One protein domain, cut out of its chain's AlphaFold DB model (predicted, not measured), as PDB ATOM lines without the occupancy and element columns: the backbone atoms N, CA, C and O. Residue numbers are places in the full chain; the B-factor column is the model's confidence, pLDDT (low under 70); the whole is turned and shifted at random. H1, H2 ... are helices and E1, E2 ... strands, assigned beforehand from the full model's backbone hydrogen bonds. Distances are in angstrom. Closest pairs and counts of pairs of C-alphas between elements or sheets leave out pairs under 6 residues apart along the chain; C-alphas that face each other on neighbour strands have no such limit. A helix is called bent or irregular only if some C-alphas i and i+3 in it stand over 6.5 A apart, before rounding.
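Overview. This is residues 15 to 199 of the 201 residues of an uncharacterized protein of Propionibacterium acidifaciens (UniProt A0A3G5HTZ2). One long sheet of thirteen strands curls like a barrel round the helix H1, which sits in its middle; the sheet folds back on itself at E1, and its edges E6 and E7 come close without pairing. H3, with short H2, packs on the outside, over E3, E2 and E1. The printed part has 185 residues with three named helices and thirteen named strands, in the order E1 to E7, H1, E8 to E13, H2, H3. The sheet runs E6 E5 E4 E3 E2 E1 E13 E12 E11 E10 E9 E8 E7 and is mixed, the class being mixed helices and strands. The whole is compact, with a radius of gyration of the C-alphas of 15.8 A, and spans 44 by 39 by 31 A.

Along the chain. Find C-alpha 15 at (27.452, 17.131, 28.124), where E1, residues 15 to 22, begins. After it come E2, residues 28 to 36, E3, 40 to 49, E4, 52 to 62 and 32.4 A long, E5, 70 to 77, and E6, 80 to 85. Next come E7, residues 94 to 96, and H1, 97 to 108, irregular with C-alphas 98 and 101 7.2 A apart. Then read E8, 116 to 121, E9, 128 to 137 and 27.7 A long, E10, 140 to 145, E11, 148 to 156, E12, 159 to 165, and E13, 168 to 172. H2 is residues 176 to 180; H3, 185 to 199 and 21.0 A long, ends at C-alpha 199, (29.815, 22.648, 40.128).

Arrangement. Look first at the folded sheet, one sheet bent into two leaves: E6 to E2 face E13 to E7, with E1 as hinge. E1 to E6 and E8 to E13 are meanders, each strand the antiparallel neighbour of the one before. In the hairpin of E3 and E4, N 58 and O 43 are 2.7 A apart; at the hinge, N 22 of E1 and O 169 of E13 are 2.8 A apart. E7 and E8 are parallel, with N 95 and O 119 at 2.9 A, and with H1 make a strand-helix-strand unit with a right-handed crossover. The sheet curls round H1; the closest C-alphas of H1 and E12 are those of Ala 108 and Arg 159, 6.0 A apart, and the closest of H1 and E3 are those of Thr 99 and Val 41, 6.7 A apart. H3 runs along the strands over E3 and E2, at a height over the sheet of 9.5 A, and H2 lies over E1 at 8.5 A. In H2 every O i to N i+4 pair is within hydrogen-bond range, in H1 6 of 8, in H3 10 of 11.

Size, cuts and confidence. The C-alphas of Gln 25 and Pro 88, the two farthest apart, are 46.9 A apart. The printed part has no cut, and no link is long. The mean pLDDT of the printed part is 92.7; residue 65 and residues 198 to 199 are under 70.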
ATOM      1  N   ARG A  15      28.739  17.776  27.815       86.94
ATOM      2  CA  ARG A  15      27.452  17.131  28.124       86.94
ATOM      3  C   ARG A  15      27.406  16.648  29.566       86.94
ATOM      4  O   ARG A  15      28.235  15.838  29.961       86.94
ATOM      5  N   LEU A  16      26.368  17.063  30.282       91.00
ATOM      6  CA  LEU A  16      25.972  16.464  31.547       91.00
ATOM      7  C   LEU A  16      24.864  15.445  31.281       91.00
ATOM      8  O   LEU A  16      23.904  15.733  30.562       91.00
ATOM      9  N   ILE A  17      25.046  14.232  31.789       94.81
ATOM     10  CA  ILE A  17      24.221  13.071  31.471       94.81
ATOM     11  C   ILE A  17      23.876  12.362  32.773       94.81
ATOM     12  O   ILE A  17      24.749  12.100  33.600       94.81
ATOM     13  N   PHE A  18      22.600  12.033  32.916       96.69
ATOM     14  CA  PHE A  18      22.042  11.382  34.086       96.69
ATOM     15  C   PHE A  18      21.466  10.030  33.681       96.69
ATOM     16  O   PHE A  18      20.688   9.954  32.731       96.69
ATOM     17  N   GLU A  19      21.822   8.967  34.394       97.88
ATOM     18  CA  GLU A  19      21.242   7.643  34.181       97.88
ATOM     19  C   GLU A  19      20.752   7.045  35.503       97.88
ATOM     20  O   GLU A  19      21.486   6.969  36.491       97.88
ATOM     21  N   GLY A  20      19.506   6.576  35.522       97.62
ATOM     22  CA  GLY A  20      18.981   5.754  36.608       97.62
ATOM     23  C   GLY A  20      19.378   4.295  36.407       97.62
ATOM     24  O   GLY A  20      19.251   3.765  35.306       97.62
ATOM     25  N   LEU A  21      19.837   3.622  37.462       97.44
ATOM     26  CA  LEU A  21      20.077   2.180  37.436       97.44
ATOM     27  C   LEU A  21      18.817   1.440  37.857       97.44
ATOM     28  O   LEU A  21      18.346   1.605  38.981       97.44
ATOM     29  N   VAL A  22      18.315   0.603  36.962       96.69
ATOM     30  CA  VAL A  22      17.066  -0.134  37.114       96.69
ATOM     31  C   VAL A  22      17.360  -1.624  37.293       96.69
ATOM     32  O   VAL A  22      18.204  -2.184  36.584       96.69
ATOM     33  N   ASN A  23      16.701  -2.262  38.262       95.12
ATOM     34  CA  ASN A  23      16.786  -3.710  38.483       95.12
ATOM     35  C   ASN A  23      15.853  -4.487  37.523       95.12
ATOM     36  O   ASN A  23      15.133  -3.909  36.710       95.12
ATOM     37  N   ALA A  24      15.829  -5.818  37.622       94.25
ATOM     38  CA  ALA A  24      14.969  -6.655  36.778       94.25
ATOM     39  C   ALA A  24      13.455  -6.449  37.018       94.25
ATOM     40  O   ALA A  24      12.647  -6.836  36.177       94.25
ATOM     41  N   GLN A  25      13.072  -5.866  38.156       94.31
ATOM     42  CA  GLN A  25      11.689  -5.574  38.537       94.31
ATOM     43  C   GLN A  25      11.215  -4.207  38.019       94.31
ATOM     44  O   GLN A  25      10.018  -3.932  38.059       94.31
ATOM     45  N   GLY A  26      12.124  -3.378  37.496       92.00
ATOM     46  CA  GLY A  26      11.816  -2.020  37.054       92.00
ATOM     47  C   GLY A  26      12.037  -0.949  38.125       92.00
ATOM     48  O   GLY A  26      11.790   0.224  37.852       92.00
ATOM     49  N   ASP A  27      12.538  -1.309  39.308       93.56
ATOM     50  CA  ASP A  27      12.805  -0.342  40.374       93.56
ATOM     51  C   ASP A  27      14.126   0.389  40.129       93.56
ATOM     52  O   ASP A  27      15.150  -0.226  39.804       93.56
ATOM     53  N   LYS A  28      14.129   1.705  40.357       95.00
ATOM     54  CA  LYS A  28      15.337   2.535  40.342       95.00
ATOM     55  C   LYS A  28      16.125   2.315  41.637       95.00
ATOM     56  O   LYS A  28      15.748   2.784  42.708       95.00
ATOM     57  N   VAL A  29      17.242   1.601  41.538       96.06
ATOM     58  CA  VAL A  29      18.067   1.161  42.680       96.06
ATOM     59  C   VAL A  29      19.419   1.862  42.771       96.06
ATOM     60  O   VAL A  29      20.171   1.630  43.715       96.06
ATOM     61  N   GLY A  30      19.763   2.705  41.803       97.06
ATOM     62  CA  GLY A  30      21.047   3.395  41.749       97.06
ATOM     63  C   GLY A  30      21.043   4.540  40.749       97.06
ATOM     64  O   GLY A  30      20.049   4.781  40.063       97.06
ATOM     65  N   ALA A  31      22.168   5.234  40.666       97.88
ATOM     66  CA  ALA A  31      22.347   6.367  39.774       97.88
ATOM     67  C   ALA A  31      23.753   6.373  39.176       97.88
ATOM     68  O   ALA A  31      24.719   5.921  39.803       97.88
ATOM     69  N   ILE A  32      23.856   6.915  37.970       97.56
ATOM     70  CA  ILE A  32      25.104   7.261  37.309       97.56
ATOM     71  C   ILE A  32      24.989   8.699  36.806       97.56
ATOM     72  O   ILE A  32      23.952   9.112  36.286       97.56
ATOM     73  N   VAL A  33      26.060   9.465  36.976       96.62
ATOM     74  CA  VAL A  33      26.206  10.799  36.399       96.62
ATOM     75  C   VAL A  33      27.492  10.831  35.595       96.62
ATOM     76  O   VAL A  33      28.552  10.464  36.104       96.62
ATOM     77  N   HIS A  34      27.412  11.300  34.357       94.38
ATOM     78  CA  HIS A  34      28.574  11.576  33.526       94.38
ATOM     79  C   HIS A  34      28.616  13.067  33.201       94.38
ATOM     80  O   HIS A  34      27.670  13.601  32.627       94.38
ATOM     81  N   ASP A  35      29.727  13.720  33.528       91.31
ATOM     82  CA  ASP A  35      30.042  15.055  33.024       91.31
ATOM     83  C   ASP A  35      31.188  14.922  32.022       91.31
ATOM     84  O   ASP A  35      32.355  14.697  32.361       91.31
ATOM     85  N   LEU A  36      30.807  14.962  30.752       89.56
ATOM     86  CA  LEU A  36      31.705  14.912  29.618       89.56
ATOM     87  C   LEU A  36      32.107  16.348  29.293       89.56
ATOM     88  O   LEU A  36      31.450  17.010  28.493       89.56
ATOM     89  N   GLY A  37      33.155  16.836  29.945       81.94
ATOM     90  CA  GLY A  37      33.628  18.206  29.821       81.94
ATOM     91  C   GLY A  37      34.615  18.426  28.670       81.94
ATOM     92  O   GLY A  37      35.046  17.515  27.961       81.94
ATOM     93  N   ALA A  38      35.020  19.689  28.502       74.56
ATOM     94  CA  ALA A  38      35.965  20.093  27.460       74.56
ATOM     95  C   ALA A  38      37.419  19.731  27.788       74.56
ATOM     96  O   ALA A  38      38.266  19.776  26.910       74.56
ATOM     97  N   THR A  39      37.758  19.420  29.034       84.62
ATOM     98  CA  THR A  39      39.133  19.029  29.409       84.62
ATOM     99  C   THR A  39      39.161  17.867  30.385       84.62
ATOM    100  O   THR A  39      40.227  17.455  30.817       84.62
ATOM    101  N   ASN A  40      38.001  17.307  30.700       88.44
ATOM    102  CA  ASN A  40      37.848  16.287  31.709       88.44
ATOM    103  C   ASN A  40      36.668  15.372  31.380       88.44
ATOM    104  O   ASN A  40      35.691  15.787  30.763       88.44
ATOM    105  N   VAL A  41      36.761  14.129  31.832       91.50
ATOM    106  CA  VAL A  41      35.629  13.205  31.919       91.50
ATOM    107  C   VAL A  41      35.422  12.907  33.393       91.50
ATOM    108  O   VAL A  41      36.298  12.318  34.030       91.50
ATOM    109  N   LEU A  42      34.285  13.330  33.938       92.62
ATOM    110  CA  LEU A  42      33.851  12.946  35.274       92.62
ATOM    111  C   LEU A  42      32.791  11.863  35.156       92.62
ATOM    112  O   LEU A  42      31.918  11.898  34.289       92.62
ATOM    113  N   SER A  43      32.869  10.871  36.025       94.44
ATOM    114  CA  SER A  43      31.859   9.827  36.120       94.44
ATOM    115  C   SER A  43      31.627   9.493  37.576       94.44
ATOM    116  O   SER A  43      32.574   9.252  38.315       94.44
ATOM    117  N   PHE A  44      30.370   9.458  37.973       96.56
ATOM    118  CA  PHE A  44      29.925   9.057  39.292       96.56
ATOM    119  C   PHE A  44      28.930   7.923  39.145       96.56
ATOM    120  O   PHE A  44      28.075   7.956  38.270       96.56
ATOM    121  N   SER A  45      29.034   6.911  39.990       96.88
ATOM    122  CA  SER A  45      28.093   5.806  40.052       96.88
ATOM    123  C   SER A  45      27.890   5.411  41.498       96.88
ATOM    124  O   SER A  45      28.848   5.233  42.242       96.88
ATOM    125  N   VAL A  46      26.636   5.226  41.876       97.00
ATOM    126  CA  VAL A  46      26.241   4.729  43.187       97.00
ATOM    127  C   VAL A  46      25.206   3.638  42.977       97.00
ATOM    128  O   VAL A  46      24.179   3.848  42.324       97.00
ATOM    129  N   ARG A  47      25.515   2.430  43.448       95.19
ATOM    130  CA  ARG A  47      24.748   1.235  43.087       95.19
ATOM    131  C   ARG A  47      24.872   0.125  44.124       95.19
ATOM    132  O   ARG A  47      25.899   0.049  44.799       95.19
ATOM    133  N   PRO A  48      23.871  -0.761  44.222       93.25
ATOM    134  CA  PRO A  48      23.972  -1.936  45.067       93.25
ATOM    135  C   PRO A  48      24.974  -2.941  44.482       93.25
ATOM    136  O   PRO A  48      24.949  -3.230  43.282       93.25
ATOM    137  N   VAL A  49      25.832  -3.494  45.335       92.12
ATOM    138  CA  VAL A  49      26.732  -4.620  45.058       92.12
ATOM    139  C   VAL A  49      26.671  -5.540  46.272       92.12
ATOM    140  O   VAL A  49      26.945  -5.103  47.381       92.12
ATOM    141  N   ASP A  50      26.251  -6.790  46.074       89.00
ATOM    142  CA  ASP A  50      26.158  -7.808  47.134       89.00
ATOM    143  C   ASP A  50      25.377  -7.376  48.397       89.00
ATOM    144  O   ASP A  50      25.620  -7.860  49.497       89.00
ATOM    145  N   GLY A  51      24.387  -6.491  48.228       84.81
ATOM    146  CA  GLY A  51      23.537  -5.977  49.310       84.81
ATOM    147  C   GLY A  51      24.010  -4.658  49.925       84.81
ATOM    148  O   GLY A  51      23.217  -4.003  50.599       84.81
ATOM    149  N   ASP A  52      25.234  -4.225  49.625       91.19
ATOM    150  CA  ASP A  52      25.800  -2.958  50.085       91.19
ATOM    151  C   ASP A  52      25.751  -1.884  48.996       91.19
ATOM    152  O   ASP A  52      25.757  -2.172  47.798       91.19
ATOM    153  N   LEU A  53      25.703  -0.615  49.404       93.62
ATOM    154  CA  LEU A  53      25.747   0.507  48.473       93.62
ATOM    155  C   LEU A  53      27.199   0.917  48.215       93.62
ATOM    156  O   LEU A  53      27.835   1.501  49.091       93.62
ATOM    157  N   VAL A  54      27.678   0.658  47.001       95.50
ATOM    158  CA  VAL A  54      29.028   1.016  46.556       95.50
ATOM    159  C   VAL A  54      28.983   2.300  45.750       95.50
ATOM    160  O   VAL A  54      28.150   2.467  44.851       95.50
ATOM    161  N   GLU A  55      29.919   3.191  46.048       95.75
ATOM    162  CA  GLU A  55      30.123   4.437  45.329       95.75
ATOM    163  C   GLU A  55      31.430   4.412  44.554       95.75
ATOM    164  O   GLU A  55      32.476   4.000  45.049       95.75
ATOM    165  N   VAL A  56      31.380   4.885  43.315       95.94
ATOM    166  CA  VAL A  56      32.562   5.086  42.495       95.94
ATOM    167  C   VAL A  56      32.494   6.450  41.843       95.94
ATOM    168  O   VAL A  56      31.567   6.725  41.086       95.94
ATOM    169  N   SER A  57      33.507   7.276  42.072       95.31
ATOM    170  CA  SER A  57      33.725   8.504  41.312       95.31
ATOM    171  C   SER A  57      35.036   8.421  40.551       95.31
ATOM    172  O   SER A  57      35.990   7.778  40.983       95.31
ATOM    173  N   SER A  58      35.090   9.042  39.385       94.94
ATOM    174  CA  SER A  58      36.292   9.120  38.576       94.94
ATOM    175  C   SER A  58      36.390  10.468  37.892       94.94
ATOM    176  O   SER A  58      35.379  11.047  37.488       94.94
ATOM    177  N   ARG A  59      37.619  10.959  37.777       93.62
ATOM    178  CA  ARG A  59      37.996  12.179  37.081       93.62
ATOM    179  C   ARG A  59      39.197  11.882  36.204       93.62
ATOM    180  O   ARG A  59      40.261  11.550  36.715       93.62
ATOM    181  N   ILE A  60      39.027  12.038  34.902       93.69
ATOM    182  CA  ILE A  60      40.090  11.857  33.916       93.69
ATOM    183  C   ILE A  60      40.383  13.206  33.280       93.69
ATOM    184  O   ILE A  60      39.503  13.790  32.658       93.69
ATOM    185  N   GLU A  61      41.615  13.679  33.421       92.75
ATOM    186  CA  GLU A  61      42.111  14.907  32.806       92.75
ATOM    187  C   GLU A  61      42.575  14.637  31.376       92.75
ATOM    188  O   GLU A  61      43.415  13.768  31.117       92.75
ATOM    189  N   CYS A  62      42.035  15.406  30.438       87.88
ATOM    190  CA  CYS A  62      42.240  15.266  29.007       87.88
ATOM    191  C   CYS A  62      43.046  16.436  28.434       87.88
ATOM    192  O   CYS A  62      42.832  17.605  28.751       87.88
ATOM    193  N   LYS A  63      43.930  16.140  27.481       82.12
ATOM    194  CA  LYS A  63      44.578  17.152  26.643       82.12
ATOM    195  C   LYS A  63      43.626  17.574  25.528       82.12
ATOM    196  O   LYS A  63      42.953  16.742  24.929       82.12
ATOM    197  N   ASN A  64      43.633  18.865  25.194       71.12
ATOM    198  CA  ASN A  64      43.019  19.410  23.976       71.12
ATOM    199  C   ASN A  64      41.562  18.967  23.716       71.12
ATOM    200  O   ASN A  64      41.192  18.801  22.554       71.12
ATOM    201  N   ALA A  65      40.755  18.756  24.760       65.38
ATOM    202  CA  ALA A  65      39.361  18.318  24.633       65.38
ATOM    203  C   ALA A  65      39.147  16.989  23.901       65.38
ATOM    204  O   ALA A  65      38.171  16.798  23.166       65.38
ATOM    205  N   ASN A  66      40.077  16.058  24.109       73.06
ATOM    206  CA  ASN A  66      40.021  14.735  23.523       73.06
ATOM    207  C   ASN A  66      40.300  13.645  24.587       73.06
ATOM    208  O   ASN A  66      41.413  13.593  25.099       73.06
ATOM    209  N   PRO A  67      39.353  12.738  24.897       70.12
ATOM    210  CA  PRO A  67      39.433  11.717  25.938       70.12
ATOM    211  C   PRO A  67      40.357  10.583  25.526       70.12
ATOM    212  O   PRO A  67      40.836   9.839  26.375       70.12
ATOM    213  N   PHE A  68      40.678  10.489  24.234       82.25
ATOM    214  CA  PHE A  68      41.739   9.623  23.741       82.25
ATOM    215  C   PHE A  68      43.131  10.162  24.095       82.25
ATOM    216  O   PHE A  68      44.118   9.440  23.995       82.25
ATOM    217  N   THR A  69      43.229  11.419  24.535       84.62
ATOM    218  CA  THR A  69      44.470  12.035  24.997       84.62
ATOM    219  C   THR A  69      44.309  12.501  26.434       84.62
ATOM    220  O   THR A  69      43.685  13.520  26.692       84.62
ATOM    221  N   TRP A  70      44.893  11.782  27.384       92.12
ATOM    222  CA  TRP A  70      44.766  12.067  28.816       92.12
ATOM    223  C   TRP A  70      46.130  12.281  29.475       92.12
ATOM    224  O   TRP A  70      47.172  11.958  28.897       92.12
ATOM    225  N   THR A  71      46.127  12.885  30.659       92.56
ATOM    226  CA  THR A  71      47.323  13.090  31.494       92.56
ATOM    227  C   THR A  71      47.238  12.343  32.805       92.56
ATOM    228  O   THR A  71      48.229  11.774  33.245       92.56
ATOM    229  N   HIS A  72      46.064  12.363  33.425       94.38
ATOM    230  CA  HIS A  72      45.882  11.912  34.794       94.38
ATOM    231  C   HIS A  72      44.472  11.365  34.978       94.38
ATOM    232  O   HIS A  72      43.536  11.868  34.355       94.38
ATOM    233  N   ALA A  73      44.327  10.337  35.802       95.06
ATOM    234  CA  ALA A  73      43.048   9.781  36.195       95.06
ATOM    235  C   ALA A  73      43.036   9.530  37.705       95.06
ATOM    236  O   ALA A  73      43.925   8.880  38.250       95.06
ATOM    237  N   LEU A  74      41.996  10.026  38.366       95.25
ATOM    238  CA  LEU A  74      41.706   9.783  39.772       95.25
ATOM    239  C   LEU A  74      40.404   9.005  39.853       95.25
ATOM    240  O   LEU A  74      39.369   9.516  39.438       95.25
ATOM    241  N   THR A  75      40.438   7.797  40.403       96.12
ATOM    242  CA  THR A  75      39.245   6.976  40.633       96.12
ATOM    243  C   THR A  75      39.128   6.662  42.114       96.12
ATOM    244  O   THR A  75      40.033   6.087  42.706       96.12
ATOM    245  N   ARG A  76      38.008   7.025  42.730       95.19
ATOM    246  CA  ARG A  76      37.694   6.708  44.120       95.19
ATOM    247  C   ARG A  76      36.603   5.649  44.159       95.19
ATOM    248  O   ARG A  76      35.559   5.845  43.545       95.19
ATOM    249  N   VAL A  77      36.843   4.559  44.880       94.88
ATOM    250  CA  VAL A  77      35.841   3.531  45.199       94.88
ATOM    251  C   VAL A  77      35.610   3.579  46.701       94.88
ATOM    252  O   VAL A  77      36.544   3.347  47.470       94.88
ATOM    253  N   ASP A  78      34.395   3.937  47.099       91.25
ATOM    254  CA  ASP A  78      34.022   4.287  48.468       91.25
ATOM    255  C   ASP A  78      35.013   5.303  49.057       91.25
ATOM    256  O   ASP A  78      35.037   6.451  48.626       91.25
ATOM    257  N   ASP A  79      35.897   4.899  49.970       87.19
ATOM    258  CA  ASP A  79      36.908   5.776  50.580       87.19
ATOM    259  C   ASP A  79      38.332   5.563  50.056       87.19
ATOM    260  O   ASP A  79      39.272   6.240  50.480       87.19
ATOM    261  N   ARG A  80      38.517   4.645  49.105       94.50
ATOM    262  CA  ARG A  80      39.831   4.330  48.552       94.50
ATOM    263  C   ARG A  80      40.079   5.098  47.263       94.50
ATOM    264  O   ARG A  80      39.382   4.904  46.270       94.50
ATOM    265  N   LEU A  81      41.120   5.928  47.269       95.38
ATOM    266  CA  LEU A  81      41.583   6.654  46.091       95.38
ATOM    267  C   LEU A  81      42.618   5.835  45.307       95.38
ATOM    268  O   LEU A  81      43.561   5.286  45.877       95.38
ATOM    269  N   HIS A  82      42.440   5.805  43.994       96.38
ATOM    270  CA  HIS A  82      43.350   5.247  43.007       96.38
ATOM    271  C   HIS A  82      43.795   6.371  42.077       96.38
ATOM    272  O   HIS A  82      42.964   7.083  41.511       96.38
ATOM    273  N   ASP A  83      45.106   6.534  41.952       94.94
ATOM    274  CA  ASP A  83      45.745   7.571  41.151       94.94
ATOM    275  C   ASP A  83      46.538   6.904  40.023       94.94
ATOM    276  O   ASP A  83      47.297   5.959  40.262       94.94
ATOM    277  N   LEU A  84      46.322   7.372  38.797       94.56
ATOM    278  CA  LEU A  84      46.996   6.890  37.606       94.56
ATOM    279  C   LEU A  84      47.472   8.069  36.749       94.56
ATOM    280  O   LEU A  84      46.673   8.828  36.197       94.56
ATOM    281  N   GLU A  85      48.783   8.166  36.550       93.94
ATOM    282  CA  GLU A  85      49.400   9.111  35.619       93.94
ATOM    283  C   GLU A  85      49.718   8.436  34.278       93.94
ATOM    284  O   GLU A  85      50.147   7.279  34.228       93.94
ATOM    285  N   ARG A  86      49.521   9.158  33.167       92.12
ATOM    286  CA  ARG A  86      49.911   8.663  31.845       92.12
ATOM    287  C   ARG A  86      51.431   8.656  31.719       92.12
ATOM    288  O   ARG A  86      52.065   9.709  31.709       92.12
ATOM    289  N   THR A  87      52.003   7.484  31.478       90.81
ATOM    290  CA  THR A  87      53.442   7.316  31.273       90.81
ATOM    291  C   THR A  87      53.810   7.190  29.784       90.81
ATOM    292  O   THR A  87      52.959   6.844  28.956       90.81
ATOM    293  N   PRO A  88      55.075   7.459  29.395       89.31
ATOM    294  CA  PRO A  88      55.523   7.330  28.004       89.31
ATOM    295  C   PRO A  88      55.489   5.901  27.433       89.31
ATOM    296  O   PRO A  88      55.484   5.746  26.217       89.31
ATOM    297  N   ASP A  89      55.489   4.866  28.280       89.25
ATOM    298  CA  ASP A  89      55.442   3.453  27.870       89.25
ATOM    299  C   ASP A  89      54.017   2.932  27.617       89.25
ATOM    300  O   ASP A  89      53.841   1.805  27.145       89.25
ATOM    301  N   MET A  90      52.987   3.725  27.929       90.44
ATOM    302  CA  MET A  90      51.611   3.364  27.596       90.44
ATOM    303  C   MET A  90      51.398   3.438  26.076       90.44
ATOM    304  O   MET A  90      51.788   4.430  25.453       90.44
ATOM    305  N   PRO A  91      50.761   2.420  25.463       87.06
ATOM    306  CA  PRO A  91      50.552   2.381  24.018       87.06
ATOM    307  C   PRO A  91      49.629   3.512  23.536       87.06
ATOM    308  O   PRO A  91      48.982   4.204  24.321       87.06
ATOM    309  N   ASP A  92      49.543   3.703  22.225       85.81
ATOM    310  CA  ASP A  92      48.613   4.653  21.609       85.81
ATOM    311  C   ASP A  92      47.768   3.928  20.546       85.81
ATOM    312  O   ASP A  92      48.351   3.245  19.698       85.81
ATOM    313  N   PRO A  93      46.422   4.018  20.568       90.38
ATOM    314  CA  PRO A  93      45.578   4.693  21.563       90.38
ATOM    315  C   PRO A  93      45.443   3.915  22.880       90.38
ATOM    316  O   PRO A  93      45.208   2.703  22.888       90.38
ATOM    317  N   CYS A  94      45.538   4.627  24.009       92.69
ATOM    318  CA  CYS A  94      45.345   4.068  25.350       92.69
ATOM    319  C   CYS A  94      44.640   5.046  26.285       92.69
ATOM    320  O   CYS A  94      45.021   6.217  26.325       92.69
ATOM    321  N   VAL A  95      43.652   4.565  27.044       94.69
ATOM    322  CA  VAL A  95      42.720   5.368  27.853       94.69
ATOM    323  C   VAL A  95      42.385   4.691  29.193       94.69
ATOM    324  O   VAL A  95      42.414   3.461  29.263       94.69
ATOM    325  N   PRO A  96      42.036   5.446  30.248       95.56
ATOM    326  CA  PRO A  96      41.506   4.887  31.491       95.56
ATOM    327  C   PRO A  96      40.127   4.243  31.292       95.56
ATOM    328  O   PRO A  96      39.350   4.678  30.437       95.56
ATOM    329  N   GLY A  97      39.811   3.223  32.085       94.88
ATOM    330  CA  GLY A  97      38.571   2.451  32.043       94.88
ATOM    331  C   GLY A  97      37.309   3.300  32.095       94.88
ATOM    332  O   GLY A  97      36.374   3.087  31.323       94.88
ATOM    333  N   ARG A  98      37.298   4.322  32.950       93.81
ATOM    334  CA  ARG A  98      36.140   5.200  33.161       93.81
ATOM    335  C   ARG A  98      35.892   6.201  32.029       93.81
ATOM    336  O   ARG A  98      34.900   6.919  32.074       93.81
ATOM    337  N   THR A  99      36.713   6.203  30.974       93.44
ATOM    338  CA  THR A  99      36.411   6.923  29.720       93.44
ATOM    339  C   THR A  99      35.401   6.207  28.822       93.44
ATOM    340  O   THR A  99      34.927   6.810  27.862       93.44
ATOM    341  N   GLU A 100      35.064   4.941  29.093       95.06
ATOM    342  CA  GLU A 100      34.256   4.098  28.197       95.06
ATOM    343  C   GLU A 100      32.958   4.758  27.713       95.06
ATOM    344  O   GLU A 100      32.657   4.708  26.519       95.06
ATOM    345  N   TYR A 101      32.250   5.471  28.596       94.94
ATOM    346  CA  TYR A 101      30.978   6.099  28.250       94.94
ATOM    347  C   TYR A 101      31.179   7.291  27.306       94.94
ATOM    348  O   TYR A 101      30.393   7.508  26.382       94.94
ATOM    349  N   ALA A 102      32.279   8.035  27.475       93.00
ATOM    350  CA  ALA A 102      32.665   9.116  26.572       93.00
ATOM    351  C   ALA A 102      32.998   8.579  25.169       93.00
ATOM    352  O   ALA A 102      32.633   9.192  24.167       93.00
ATOM    353  N   ILE A 103      33.640   7.409  25.084       94.06
ATOM    354  CA  ILE A 103      33.965   6.747  23.810       94.06
ATOM    355  C   ILE A 103      32.695   6.240  23.124       94.06
ATOM    356  O   ILE A 103      32.516   6.459  21.925       94.06
ATOM    357  N   ALA A 104      31.796   5.602  23.876       95.38
ATOM    358  CA  ALA A 104      30.504   5.164  23.358       95.38
ATOM    359  C   ALA A 104      29.667   6.358  22.867       95.38
ATOM    360  O   ALA A 104      29.108   6.305  21.775       95.38
ATOM    361  N   THR A 105      29.653   7.466  23.616       93.81
ATOM    362  CA  THR A 105      28.977   8.716  23.225       93.81
ATOM    363  C   THR A 105      29.581   9.311  21.953       93.81
ATOM    364  O   THR A 105      28.852   9.667  21.032       93.81
ATOM    365  N   TYR A 106      30.913   9.357  21.853       91.81
ATOM    366  CA  TYR A 106      31.603   9.812  20.644       91.81
ATOM    367  C   TYR A 106      31.186   9.012  19.402       91.81
ATOM    368  O   TYR A 106      31.038   9.584  18.320       91.81
ATOM    369  N   LEU A 107      31.030   7.693  19.555       93.12
ATOM    370  CA  LEU A 107      30.616   6.796  18.482       93.12
ATOM    371  C   LEU A 107      29.116   6.937  18.163       93.12
ATOM    372  O   LEU A 107      28.746   6.879  16.992       93.12
ATOM    373  N   ALA A 108      28.272   7.186  19.170       93.81
ATOM    374  CA  ALA A 108      26.844   7.469  19.002       93.81
ATOM    375  C   ALA A 108      26.593   8.732  18.159       93.81
ATOM    376  O   ALA A 108      25.718   8.715  17.297       93.81
ATOM    377  N   ASP A 109      27.420   9.769  18.338       90.62
ATOM    378  CA  ASP A 109      27.387  11.008  17.543       90.62
ATOM    379  C   ASP A 109      27.849  10.821  16.085       90.62
ATOM    380  O   ASP A 109      27.743  11.737  15.270       90.62
ATOM    381  N   LYS A 110      28.487   9.689  15.765       89.50
ATOM    382  CA  LYS A 110      29.149   9.449  14.473       89.50
ATOM    383  C   LYS A 110      28.829   8.036  13.982       89.50
ATOM    384  O   LYS A 110      29.705   7.169  14.007       89.50
ATOM    385  N   PRO A 111      27.594   7.782  13.512       85.94
ATOM    386  CA  PRO A 111      27.135   6.439  13.147       85.94
ATOM    387  C   PRO A 111      27.960   5.779  12.030       85.94
ATOM    388  O   PRO A 111      28.054   4.557  11.973       85.94
ATOM    389  N   GLU A 112      28.602   6.571  11.171       88.88
ATOM    390  CA  GLU A 112      29.467   6.077  10.089       88.88
ATOM    391  C   GLU A 112      30.918   5.812  10.528       88.88
ATOM    392  O   GLU A 112      31.740   5.337   9.742       88.88
ATOM    393  N   HIS A 113      31.275   6.137  11.773       92.25
ATOM    394  CA  HIS A 113      32.641   5.982  12.248       92.25
ATOM    395  C   HIS A 113      33.011   4.499  12.380       92.25
ATOM    396  O   HIS A 113      32.261   3.681  12.915       92.25
ATOM    397  N   ALA A 114      34.219   4.159  11.924       94.12
ATOM    398  CA  ALA A 114      34.773   2.816  12.054       94.12
ATOM    399  C   ALA A 114      34.887   2.384  13.535       94.12
ATOM    400  O   ALA A 114      34.929   3.238  14.427       94.12
ATOM    401  N   PRO A 115      34.989   1.072  13.825       96.12
ATOM    402  CA  PRO A 115      35.210   0.590  15.185       96.12
ATOM    403  C   PRO A 115      36.403   1.276  15.865       96.12
ATOM    404  O   PRO A 115      37.455   1.467  15.252       96.12
ATOM    405  N   ILE A 116      36.252   1.610  17.145       95.38
ATOM    406  CA  ILE A 116      37.304   2.240  17.948       95.38
ATOM    407  C   ILE A 116      37.995   1.147  18.754       95.38
ATOM    408  O   ILE A 116      37.412   0.593  19.683       95.38
ATOM    409  N   ALA A 117      39.239   0.837  18.397       96.19
ATOM    410  CA  ALA A 117      40.090  -0.080  19.147       96.19
ATOM    411  C   ALA A 117      41.129   0.708  19.955       96.19
ATOM    412  O   ALA A 117      41.780   1.599  19.414       96.19
ATOM    413  N   CYS A 118      41.298   0.370  21.232       95.88
ATOM    414  CA  CYS A 118      42.292   0.988  22.109       95.88
ATOM    415  C   CYS A 118      42.764   0.028  23.205       95.88
ATOM    416  O   CYS A 118      42.187  -1.039  23.411       95.88
ATOM    417  N   THR A 119      43.830   0.401  23.907       96.75
ATOM    418  CA  THR A 119      44.191  -0.235  25.178       96.75
ATOM    419  C   THR A 119      43.480   0.490  26.310       96.75
ATOM    420  O   THR A 119      43.686   1.684  26.508       96.75
ATOM    421  N   MET A 120      42.664  -0.220  27.073       96.75
ATOM    422  CA  MET A 120      41.998   0.323  28.244       96.75
ATOM    423  C   MET A 120      42.744  -0.093  29.509       96.75
ATOM    424  O   MET A 120      43.078  -1.269  29.666       96.75
ATOM    425  N   ILE A 121      43.030   0.874  30.378       95.75
ATOM    426  CA  ILE A 121      43.687   0.640  31.666       95.75
ATOM    427  C   ILE A 121      42.625   0.623  32.754       95.75
ATOM    428  O   ILE A 121      41.904   1.602  32.915       95.75
ATOM    429  N   ASP A 122      42.556  -0.463  33.509       94.25
ATOM    430  CA  ASP A 122      41.819  -0.487  34.767       94.25
ATOM    431  C   ASP A 122      42.586   0.350  35.801       94.25
ATOM    432  O   ASP A 122      43.690  -0.003  36.210       94.25
ATOM    433  N   GLU A 123      42.011   1.476  36.213       93.00
ATOM    434  CA  GLU A 123      42.627   2.415  37.152       93.00
ATOM    435  C   GLU A 123      42.830   1.816  38.552       93.00
ATOM    436  O   GLU A 123      43.680   2.282  39.308       93.00
ATOM    437  N   ILE A 124      42.059   0.786  38.912       91.06
ATOM    438  CA  ILE A 124      42.111   0.147  40.229       91.06
ATOM    439  C   ILE A 124      43.269  -0.847  40.282       91.06
ATOM    440  O   ILE A 124      44.012  -0.883  41.266       91.06
ATOM    441  N   THR A 125      43.407  -1.668  39.240       91.62
ATOM    442  CA  THR A 125      44.375  -2.776  39.203       91.62
ATOM    443  C   THR A 125      45.652  -2.451  38.427       91.62
ATOM    444  O   THR A 125      46.647  -3.160  38.567       91.62
ATOM    445  N   GLY A 126      45.640  -1.408  37.593       89.94
ATOM    446  CA  GLY A 126      46.684  -1.119  36.605       89.94
ATOM    447  C   GLY A 126      46.678  -2.078  35.405       89.94
ATOM    448  O   GLY A 126      47.556  -1.989  34.541       89.94
ATOM    449  N   GLY A 127      45.712  -3.003  35.348       93.56
ATOM    450  CA  GLY A 127      45.571  -3.988  34.283       93.56
ATOM    451  C   GLY A 127      45.373  -3.323  32.924       93.56
ATOM    452  O   GLY A 127      44.630  -2.352  32.793       93.56
ATOM    453  N   ARG A 128      46.055  -3.842  31.899       95.12
ATOM    454  CA  ARG A 128      45.955  -3.359  30.517       95.12
ATOM    455  C   ARG A 128      45.165  -4.366  29.701       95.12
ATOM    456  O   ARG A 128      45.533  -5.536  29.648       95.12
ATOM    457  N   HIS A 129      44.135  -3.884  29.023       96.94
ATOM    458  CA  HIS A 129      43.193  -4.727  28.310       96.94
ATOM    459  C   HIS A 129      42.931  -4.187  26.910       96.94
ATOM    460  O   HIS A 129      42.873  -2.974  26.692       96.94
ATOM    461  N   ARG A 130      42.729  -5.073  25.940       97.50
ATOM    462  CA  ARG A 130      42.313  -4.665  24.599       97.50
ATOM    463  C   ARG A 130      40.830  -4.318  24.624       97.50
ATOM    464  O   ARG A 130      40.008  -5.198  24.846       97.50
ATOM    465  N   ALA A 131      40.478  -3.076  24.323       98.25
ATOM    466  CA  ALA A 131      39.096  -2.632  24.218       98.25
ATOM    467  C   ALA A 131      38.695  -2.365  22.763       98.25
ATOM    468  O   ALA A 131      39.474  -1.809  21.984       98.25
ATOM    469  N   VAL A 132      37.467  -2.740  22.401       98.12
ATOM    470  CA  VAL A 132      36.863  -2.400  21.103       98.12
ATOM    471  C   VAL A 132      35.434  -1.916  21.309       98.12
ATOM    472  O   VAL A 132      34.641  -2.614  21.940       98.12
ATOM    473  N   PHE A 133      35.120  -0.752  20.737       98.00
ATOM    474  CA  PHE A 133      33.778  -0.182  20.639       98.00
ATOM    475  C   PHE A 133      33.313  -0.246  19.189       98.00
ATOM    476  O   PHE A 133      34.024   0.201  18.285       98.00
ATOM    477  N   THR A 134      32.137  -0.814  18.941       97.81
ATOM    478  CA  THR A 134      31.651  -1.011  17.573       97.81
ATOM    479  C   THR A 134      30.133  -1.038  17.492       97.81
ATOM    480  O   THR A 134      29.466  -1.553  18.390       97.81
ATOM    481  N   TRP A 135      29.594  -0.508  16.396       97.50
ATOM    482  CA  TRP A 135      28.204  -0.713  16.008       97.50
ATOM    483  C   TRP A 135      27.993  -2.169  15.586       97.50
ATOM    484  O   TRP A 135      28.637  -2.647  14.655       97.50
ATOM    485  N   THR A 136      27.082  -2.878  16.251       95.12
ATOM    486  CA  THR A 136      26.732  -4.274  15.903       95.12
ATOM    487  C   THR A 136      25.356  -4.405  15.267       95.12
ATOM    488  O   THR A 136      24.931  -5.501  14.911       95.12
ATOM    489  N   GLY A 137      24.641  -3.294  15.143       90.56
ATOM    490  CA  GLY A 137      23.336  -3.213  14.516       90.56
ATOM    491  C   GLY A 137      22.800  -1.786  14.586       90.56
ATOM    492  O   GLY A 137      23.420  -0.925  15.223       90.56
ATOM    493  N   PRO A 138      21.645  -1.523  13.955       90.31
ATOM    494  CA  PRO A 138      20.973  -0.236  14.075       90.31
ATOM    495  C   PRO A 138      20.732   0.102  15.551       90.31
ATOM    496  O   PRO A 138      20.161  -0.698  16.289       90.31
ATOM    497  N   GLY A 139      21.207   1.266  15.996       95.62
ATOM    498  CA  GLY A 139      20.980   1.730  17.366       95.62
ATOM    499  C   GLY A 139      21.685   0.915  18.457       95.62
ATOM    500  O   GLY A 139      21.310   1.037  19.616       95.62
ATOM    501  N   THR A 140      22.676   0.069  18.141       97.81
ATOM    502  CA  THR A 140      23.405  -0.706  19.162       97.81
ATOM    503  C   THR A 140      24.912  -0.567  19.019       97.81
ATOM    504  O   THR A 140      25.494  -1.006  18.024       97.81
ATOM    505  N   ILE A 141      25.545  -0.034  20.063       98.50
ATOM    506  CA  ILE A 141      26.998  -0.049  20.243       98.50
ATOM    507  C   ILE A 141      27.342  -1.148  21.246       98.50
ATOM    508  O   ILE A 141      26.687  -1.297  22.274       98.50
ATOM    509  N   THR A 142      28.401  -1.904  20.977       98.19
ATOM    510  CA  THR A 142      28.972  -2.853  21.937       98.19
ATOM    511  C   THR A 142      30.371  -2.428  22.334       98.19
ATOM    512  O   THR A 142      31.140  -1.946  21.503       98.19
ATOM    513  N   TRP A 143      30.691  -2.635  23.607       98.06
ATOM    514  CA  TRP A 143      32.033  -2.524  24.151       98.06
ATOM    515  C   TRP A 143      32.512  -3.901  24.598       98.06
ATOM    516  O   TRP A 143      31.879  -4.574  25.419       98.06
ATOM    517  N   THR A 144      33.650  -4.315  24.052       98.06
ATOM    518  CA  THR A 144      34.353  -5.538  24.442       98.06
ATOM    519  C   THR A 144      35.677  -5.211  25.116       98.06
ATOM    520  O   THR A 144      36.311  -4.206  24.792       98.06
ATOM    521  N   LEU A 145      36.099  -6.082  26.029       97.50
ATOM    522  CA  LEU A 145      37.379  -6.037  26.725       97.50
ATOM    523  C   LEU A 145      38.001  -7.435  26.652       97.50
ATOM    524  O   LEU A 145      37.363  -8.412  27.036       97.50
ATOM    525  N   ASP A 146      39.190  -7.538  26.065       97.50
ATOM    526  CA  ASP A 146      39.875  -8.792  25.718       97.50
ATOM    527  C   ASP A 146      38.996  -9.778  24.928       97.50
ATOM    528  O   ASP A 146      39.062 -10.993  25.089       97.50
ATOM    529  N   GLY A 147      38.145  -9.237  24.052       96.75
ATOM    530  CA  GLY A 147      37.208 -10.011  23.234       96.75
ATOM    531  C   GLY A 147      35.930 -10.445  23.960       96.75
ATOM    532  O   GLY A 147      34.999 -10.905  23.303       96.75
ATOM    533  N   ALA A 148      35.832 -10.250  25.277       97.19
ATOM    534  CA  ALA A 148      34.610 -10.493  26.032       97.19
ATOM    535  C   ALA A 148      33.698  -9.261  25.998       97.19
ATOM    536  O   ALA A 148      34.148  -8.136  26.219       97.19
ATOM    537  N   LEU A 149      32.403  -9.460  25.746       97.00
ATOM    538  CA  LEU A 149      31.418  -8.384  25.838       97.00
ATOM    539  C   LEU A 149      31.343  -7.862  27.278       97.00
ATOM    540  O   LEU A 149      31.120  -8.632  28.210       97.00
ATOM    541  N   ARG A 150      31.506  -6.548  27.447       96.31
ATOM    542  CA  ARG A 150      31.358  -5.866  28.739       96.31
ATOM    543  C   ARG A 150      30.050  -5.116  28.843       96.31
ATOM    544  O   ARG A 150      29.447  -5.117  29.912       96.31
ATOM    545  N   ARG A 151      29.640  -4.463  27.756       97.06
ATOM    546  CA  ARG A 151      28.440  -3.634  27.745       97.06
ATOM    547  C   ARG A 151      27.842  -3.521  26.354       97.06
ATOM    548  O   ARG A 151      28.570  -3.378  25.368       97.06
ATOM    549  N   ARG A 152      26.513  -3.522  26.290       98.19
ATOM    550  CA  ARG A 152      25.748  -2.997  25.158       98.19
ATOM    551  C   ARG A 152      25.158  -1.642  25.530       98.19
ATOM    552  O   ARG A 152      24.662  -1.480  26.642       98.19
ATOM    553  N   TYR A 153      25.207  -0.702  24.596       98.44
ATOM    554  CA  TYR A 153      24.536   0.590  24.679       98.44
ATOM    555  C   TYR A 153      23.469   0.632  23.599       98.44
ATOM    556  O   TYR A 153      23.752   0.364  22.424       98.44
ATOM    557  N   THR A 154      22.257   0.990  23.992       98.44
ATOM    558  CA  THR A 154      21.175   1.295  23.067       98.44
ATOM    559  C   THR A 154      21.217   2.779  22.753       98.44
ATOM    560  O   THR A 154      21.249   3.620  23.650       98.44
ATOM    561  N   VAL A 155      21.222   3.096  21.464       98.00
ATOM    562  CA  VAL A 155      21.307   4.450  20.931       98.00
ATOM    563  C   VAL A 155      20.022   4.774  20.184       98.00
ATOM    564  O   VAL A 155      19.614   4.036  19.287       98.00
ATOM    565  N   ALA A 156      19.414   5.908  20.517       95.69
ATOM    566  CA  ALA A 156      18.299   6.487  19.782       95.69
ATOM    567  C   ALA A 156      18.571   7.975  19.555       95.69
ATOM    568  O   ALA A 156      19.047   8.665  20.455       95.69
ATOM    569  N   SER A 157      18.297   8.460  18.341       90.94
ATOM    570  CA  SER A 157      18.540   9.860  17.961       90.94
ATOM    571  C   SER A 157      19.951  10.341  18.333       90.94
ATOM    572  O   SER A 157      20.101  11.393  18.945       90.94
ATOM    573  N   GLU A 158      20.968   9.529  18.007       90.12
ATOM    574  CA  GLU A 158      22.400   9.809  18.254       90.12
ATOM    575  C   GLU A 158      22.781   9.947  19.742       90.12
ATOM    576  O   GLU A 158      23.860  10.419  20.084       90.12
ATOM    577  N   ARG A 159      21.916   9.493  20.659       92.44
ATOM    578  CA  ARG A 159      22.163   9.516  22.105       92.44
ATOM    579  C   ARG A 159      22.017   8.126  22.697       92.44
ATOM    580  O   ARG A 159      21.120   7.375  22.324       92.44
ATOM    581  N   ILE A 160      22.893   7.789  23.639       96.94
ATOM    582  CA  ILE A 160      22.734   6.584  24.454       96.94
ATOM    583  C   ILE A 160      21.503   6.792  25.339       96.94
ATOM    584  O   ILE A 160      21.451   7.752  26.101       96.94
ATOM    585  N   VAL A 161      20.509   5.919  25.194       97.94
ATOM    586  CA  VAL A 161      19.259   5.954  25.971       97.94
ATOM    587  C   VAL A 161      19.214   4.880  27.049       97.94
ATOM    588  O   VAL A 161      18.473   5.011  28.020       97.94
ATOM    589  N   SER A 162      20.012   3.824  26.901       98.06
ATOM    590  CA  SER A 162      20.215   2.828  27.946       98.06
ATOM    591  C   SER A 162      21.509   2.049  27.741       98.06
ATOM    592  O   SER A 162      22.066   2.003  26.638       98.06
ATOM    593  N   SER A 163      22.001   1.419  28.806       97.81
ATOM    594  CA  SER A 163      23.171   0.549  28.735       97.81
ATOM    595  C   SER A 163      23.177  -0.562  29.792       97.81
ATOM    596  O   SER A 163      22.639  -0.415  30.888       97.81
ATOM    597  N   GLU A 164      23.782  -1.704  29.464       96.19
ATOM    598  CA  GLU A 164      23.898  -2.849  30.380       96.19
ATOM    599  C   GLU A 164      24.910  -2.578  31.515       96.19
ATOM    600  O   GLU A 164      26.037  -2.134  31.290       96.19
ATOM    601  N   GLN A 165      24.547  -2.896  32.756       92.75
ATOM    602  CA  GLN A 165      25.362  -2.664  33.956       92.75
ATOM    603  C   GLN A 165      25.417  -3.929  34.823       92.75
ATOM    604  O   GLN A 165      25.070  -3.929  36.005       92.75
ATOM    605  N   GLY A 166      25.846  -5.042  34.220       90.00
ATOM    606  CA  GLY A 166      25.786  -6.355  34.860       90.00
ATOM    607  C   GLY A 166      24.337  -6.828  34.976       90.00
ATOM    608  O   GLY A 166      23.673  -6.998  33.960       90.00
ATOM    609  N   ALA A 167      23.848  -7.031  36.202       91.88
ATOM    610  CA  ALA A 167      22.448  -7.391  36.459       91.88
ATOM    611  C   ALA A 167      21.479  -6.192  36.416       91.88
ATOM    612  O   ALA A 167      20.271  -6.374  36.547       91.88
ATOM    613  N   LEU A 168      22.008  -4.973  36.276       96.12
ATOM    614  CA  LEU A 168      21.241  -3.732  36.213       96.12
ATOM    615  C   LEU A 168      21.230  -3.178  34.787       96.12
ATOM    616  O   LEU A 168      22.111  -3.483  33.981       96.12
ATOM    617  N   THR A 169      20.282  -2.289  34.517       97.75
ATOM    618  CA  THR A 169      20.222  -1.499  33.282       97.75
ATOM    619  C   THR A 169      20.303  -0.022  33.641       97.75
ATOM    620  O   THR A 169      19.491   0.462  34.423       97.75
ATOM    621  N   ALA A 170      21.273   0.702  33.087       97.94
ATOM    622  CA  ALA A 170      21.272   2.159  33.120       97.94
ATOM    623  C   ALA A 170      20.278   2.682  32.081       97.94
ATOM    624  O   ALA A 170      20.273   2.210  30.944       97.94
ATOM    625  N   VAL A 171      19.434   3.629  32.470       98.00
ATOM    626  CA  VAL A 171      18.429   4.265  31.613       98.00
ATOM    627  C   VAL A 171      18.612   5.769  31.702       98.00
ATOM    628  O   VAL A 171      18.681   6.312  32.804       98.00
ATOM    629  N   LEU A 172      18.688   6.433  30.549       97.62
ATOM    630  CA  LEU A 172      18.836   7.880  30.460       97.62
ATOM    631  C   LEU A 172      17.653   8.577  31.144       97.62
ATOM    632  O   LEU A 172      16.503   8.361  30.765       97.62
ATOM    633  N   ALA A 173      17.959   9.429  32.117       96.88
ATOM    634  CA  ALA A 173      17.010  10.357  32.714       96.88
ATOM    635  C   ALA A 173      16.957  11.656  31.895       96.88
ATOM    636  O   ALA A 173      17.942  12.054  31.262       96.88
ATOM    637  N   ALA A 174      15.802  12.318  31.898       93.69
ATOM    638  CA  ALA A 174      15.607  13.569  31.169       93.69
ATOM    639  C   ALA A 174      16.482  14.704  31.730       93.69
ATOM    640  O   ALA A 174      17.069  15.474  30.965       93.69
ATOM    641  N   ASP A 175      16.578  14.778  33.057       92.88
ATOM    642  CA  ASP A 175      17.326  15.775  33.814       92.88
ATOM    643  C   ASP A 175      17.650  15.267  35.236       92.88
ATOM    644  O   ASP A 175      17.448  14.092  35.565       92.88
ATOM    645  N   GLU A 176      18.216  16.146  36.070       93.50
ATOM    646  CA  GLU A 176      18.556  15.840  37.463       93.50
ATOM    647  C   GLU A 176      17.310  15.516  38.299       93.50
ATOM    648  O   GLU A 176      17.337  14.574  39.089       93.50
ATOM    649  N   ASP A 177      16.205  16.239  38.109       94.06
ATOM    650  CA  ASP A 177      14.976  16.026  38.878       94.06
ATOM    651  C   ASP A 177      14.362  14.658  38.551       94.06
ATOM    652  O   ASP A 177      13.979  13.911  39.457       94.06
ATOM    653  N   ASP A 178      14.344  14.284  37.270       95.31
ATOM    654  CA  ASP A 178      13.927  12.962  36.810       95.31
ATOM    655  C   ASP A 178      14.838  11.858  37.363       95.31
ATOM    656  O   ASP A 178      14.350  10.847  37.876       95.31
ATOM    657  N   LEU A 179      16.162  12.056  37.368       95.50
ATOM    658  CA  LEU A 179      17.084  11.102  37.988       95.50
ATOM    659  C   LEU A 179      16.761  10.907  39.471       95.50
ATOM    660  O   LEU A 179      16.645   9.769  39.935       95.50
ATOM    661  N   LEU A 180      16.616  12.013  40.201       94.25
ATOM    662  CA  LEU A 180      16.423  12.014  41.643       94.25
ATOM    663  C   LEU A 180      15.010  11.596  42.056       94.25
ATOM    664  O   LEU A 180      14.822  11.257  43.226       94.25
ATOM    665  N   SER A 181      14.026  11.605  41.157       93.56
ATOM    666  CA  SER A 181      12.677  11.097  41.423       93.56
ATOM    667  C   SER A 181      12.708   9.609  41.793       93.56
ATOM    668  O   SER A 181      13.480   8.831  41.231       93.56
ATOM    669  N   ASP A 182      11.905   9.217  42.786       88.75
ATOM    670  CA  ASP A 182      11.698   7.816  43.198       88.75
ATOM    671  C   ASP A 182      12.961   6.995  43.530       88.75
ATOM    672  O   ASP A 182      12.910   5.772  43.627       88.75
ATOM    673  N   ILE A 183      14.101   7.657  43.762       92.88
ATOM    674  CA  ILE A 183      15.339   7.016  44.209       92.88
ATOM    675  C   ILE A 183      15.455   7.056  45.734       92.88
ATOM    676  O   ILE A 183      15.008   8.002  46.394       92.88
ATOM    677  N   ALA A 184      16.093   6.039  46.315       93.25
ATOM    678  CA  ALA A 184      16.271   5.966  47.760       93.25
ATOM    679  C   ALA A 184      17.020   7.208  48.303       93.25
ATOM    680  O   ALA A 184      18.025   7.621  47.710       93.25
ATOM    681  N   PRO A 185      16.615   7.776  49.459       94.06
ATOM    682  CA  PRO A 185      17.233   8.987  50.008       94.06
ATOM    683  C   PRO A 185      18.757   8.901  50.162       94.06
ATOM    684  O   PRO A 185      19.460   9.852  49.835       94.06
ATOM    685  N   ALA A 186      19.278   7.747  50.593       92.56
ATOM    686  CA  ALA A 186      20.717   7.524  50.750       92.56
ATOM    687  C   ALA A 186      21.502   7.706  49.439       92.56
ATOM    688  O   ALA A 186      22.628   8.199  49.456       92.56
ATOM    689  N   ILE A 187      20.901   7.343  48.304       94.44
ATOM    690  CA  ILE A 187      21.490   7.524  46.977       94.44
ATOM    691  C   ILE A 187      21.365   8.984  46.542       94.44
ATOM    692  O   ILE A 187      22.345   9.580  46.097       94.44
ATOM    693  N   ARG A 188      20.175   9.571  46.725       94.25
ATOM    694  CA  ARG A 188      19.896  10.974  46.391       94.25
ATOM    695  C   ARG A 188      20.924  11.916  47.020       94.25
ATOM    696  O   ARG A 188      21.442  12.784  46.325       94.25
ATOM    697  N   TYR A 189      21.251  11.737  48.302       93.00
ATOM    698  CA  TYR A 189      22.236  12.588  48.979       93.00
ATOM    699  C   TYR A 189      23.625  12.512  48.339       93.00
ATOM    700  O   TYR A 189      24.220  13.552  48.074       93.00
ATOM    701  N   ARG A 190      24.104  11.307  48.012       93.12
ATOM    702  CA  ARG A 190      25.421  11.116  47.386       93.12
ATOM    703  C   ARG A 190      25.500  11.749  45.993       93.12
ATOM    704  O   ARG A 190      26.494  12.391  45.673       93.12
ATOM    705  N   VAL A 191      24.437  11.624  45.190       92.56
ATOM    706  CA  VAL A 191      24.351  12.282  43.871       92.56
ATOM    707  C   VAL A 191      24.431  13.802  44.022       92.56
ATOM    708  O   VAL A 191      25.239  14.441  43.354       92.56
ATOM    709  N   ILE A 192      23.640  14.384  44.928       91.81
ATOM    710  CA  ILE A 192      23.624  15.836  45.161       91.81
ATOM    711  C   ILE A 192      24.993  16.340  45.634       91.81
ATOM    712  O   ILE A 192      25.445  17.398  45.192       91.81
ATOM    713  N   ASP A 193      25.653  15.613  46.535       88.50
ATOM    714  CA  ASP A 193      26.970  16.001  47.040       88.50
ATOM    715  C   ASP A 193      28.025  15.956  45.928       88.50
ATOM    716  O   ASP A 193      28.768  16.927  45.760       88.50
ATOM    717  N   PHE A 194      28.014  14.915  45.088       88.00
ATOM    718  CA  PHE A 194      28.858  14.853  43.894       88.00
ATOM    719  C   PHE A 194      28.605  16.038  42.946       88.00
ATOM    720  O   PHE A 194      29.554  16.701  42.520       88.00
ATOM    721  N   MET A 195      27.339  16.357  42.657       85.31
ATOM    722  CA  MET A 195      26.967  17.467  41.770       85.31
ATOM    723  C   MET A 195      27.413  18.830  42.310       85.31
ATOM    724  O   MET A 195      27.905  19.677  41.561       85.31
ATOM    725  N   LYS A 196      27.286  19.059  43.621       84.12
ATOM    726  CA  LYS A 196      27.773  20.289  44.264       84.12
ATOM    727  C   LYS A 196      29.289  20.409  44.187       84.12
ATOM    728  O   LYS A 196      29.792  21.508  43.956       84.12
ATOM    729  N   ASP A 197      30.005  19.309  44.386       75.81
ATOM    730  CA  ASP A 197      31.462  19.291  44.310       75.81
ATOM    731  C   ASP A 197      31.973  19.493  42.883       75.81
ATOM    732  O   ASP A 197      32.987  20.171  42.706       75.81
ATOM    733  N   ALA A 198      31.267  18.965  41.880       69.44
ATOM    734  CA  ALA A 198      31.560  19.206  40.470       69.44
ATOM    735  C   ALA A 198      31.330  20.680  40.084       69.44
ATOM    736  O   ALA A 198      32.213  21.297  39.499       69.44
ATOM    737  N   ASN A 199      30.201  21.274  40.490       60.09
ATOM    738  CA  ASN A 199      29.815  22.648  40.128       60.09
ATOM    739  C   ASN A 199      30.610  23.757  40.840       60.09
ATOM    740  O   ASN A 199      30.564  24.917  40.436       60.09
TER     741      ASN A 199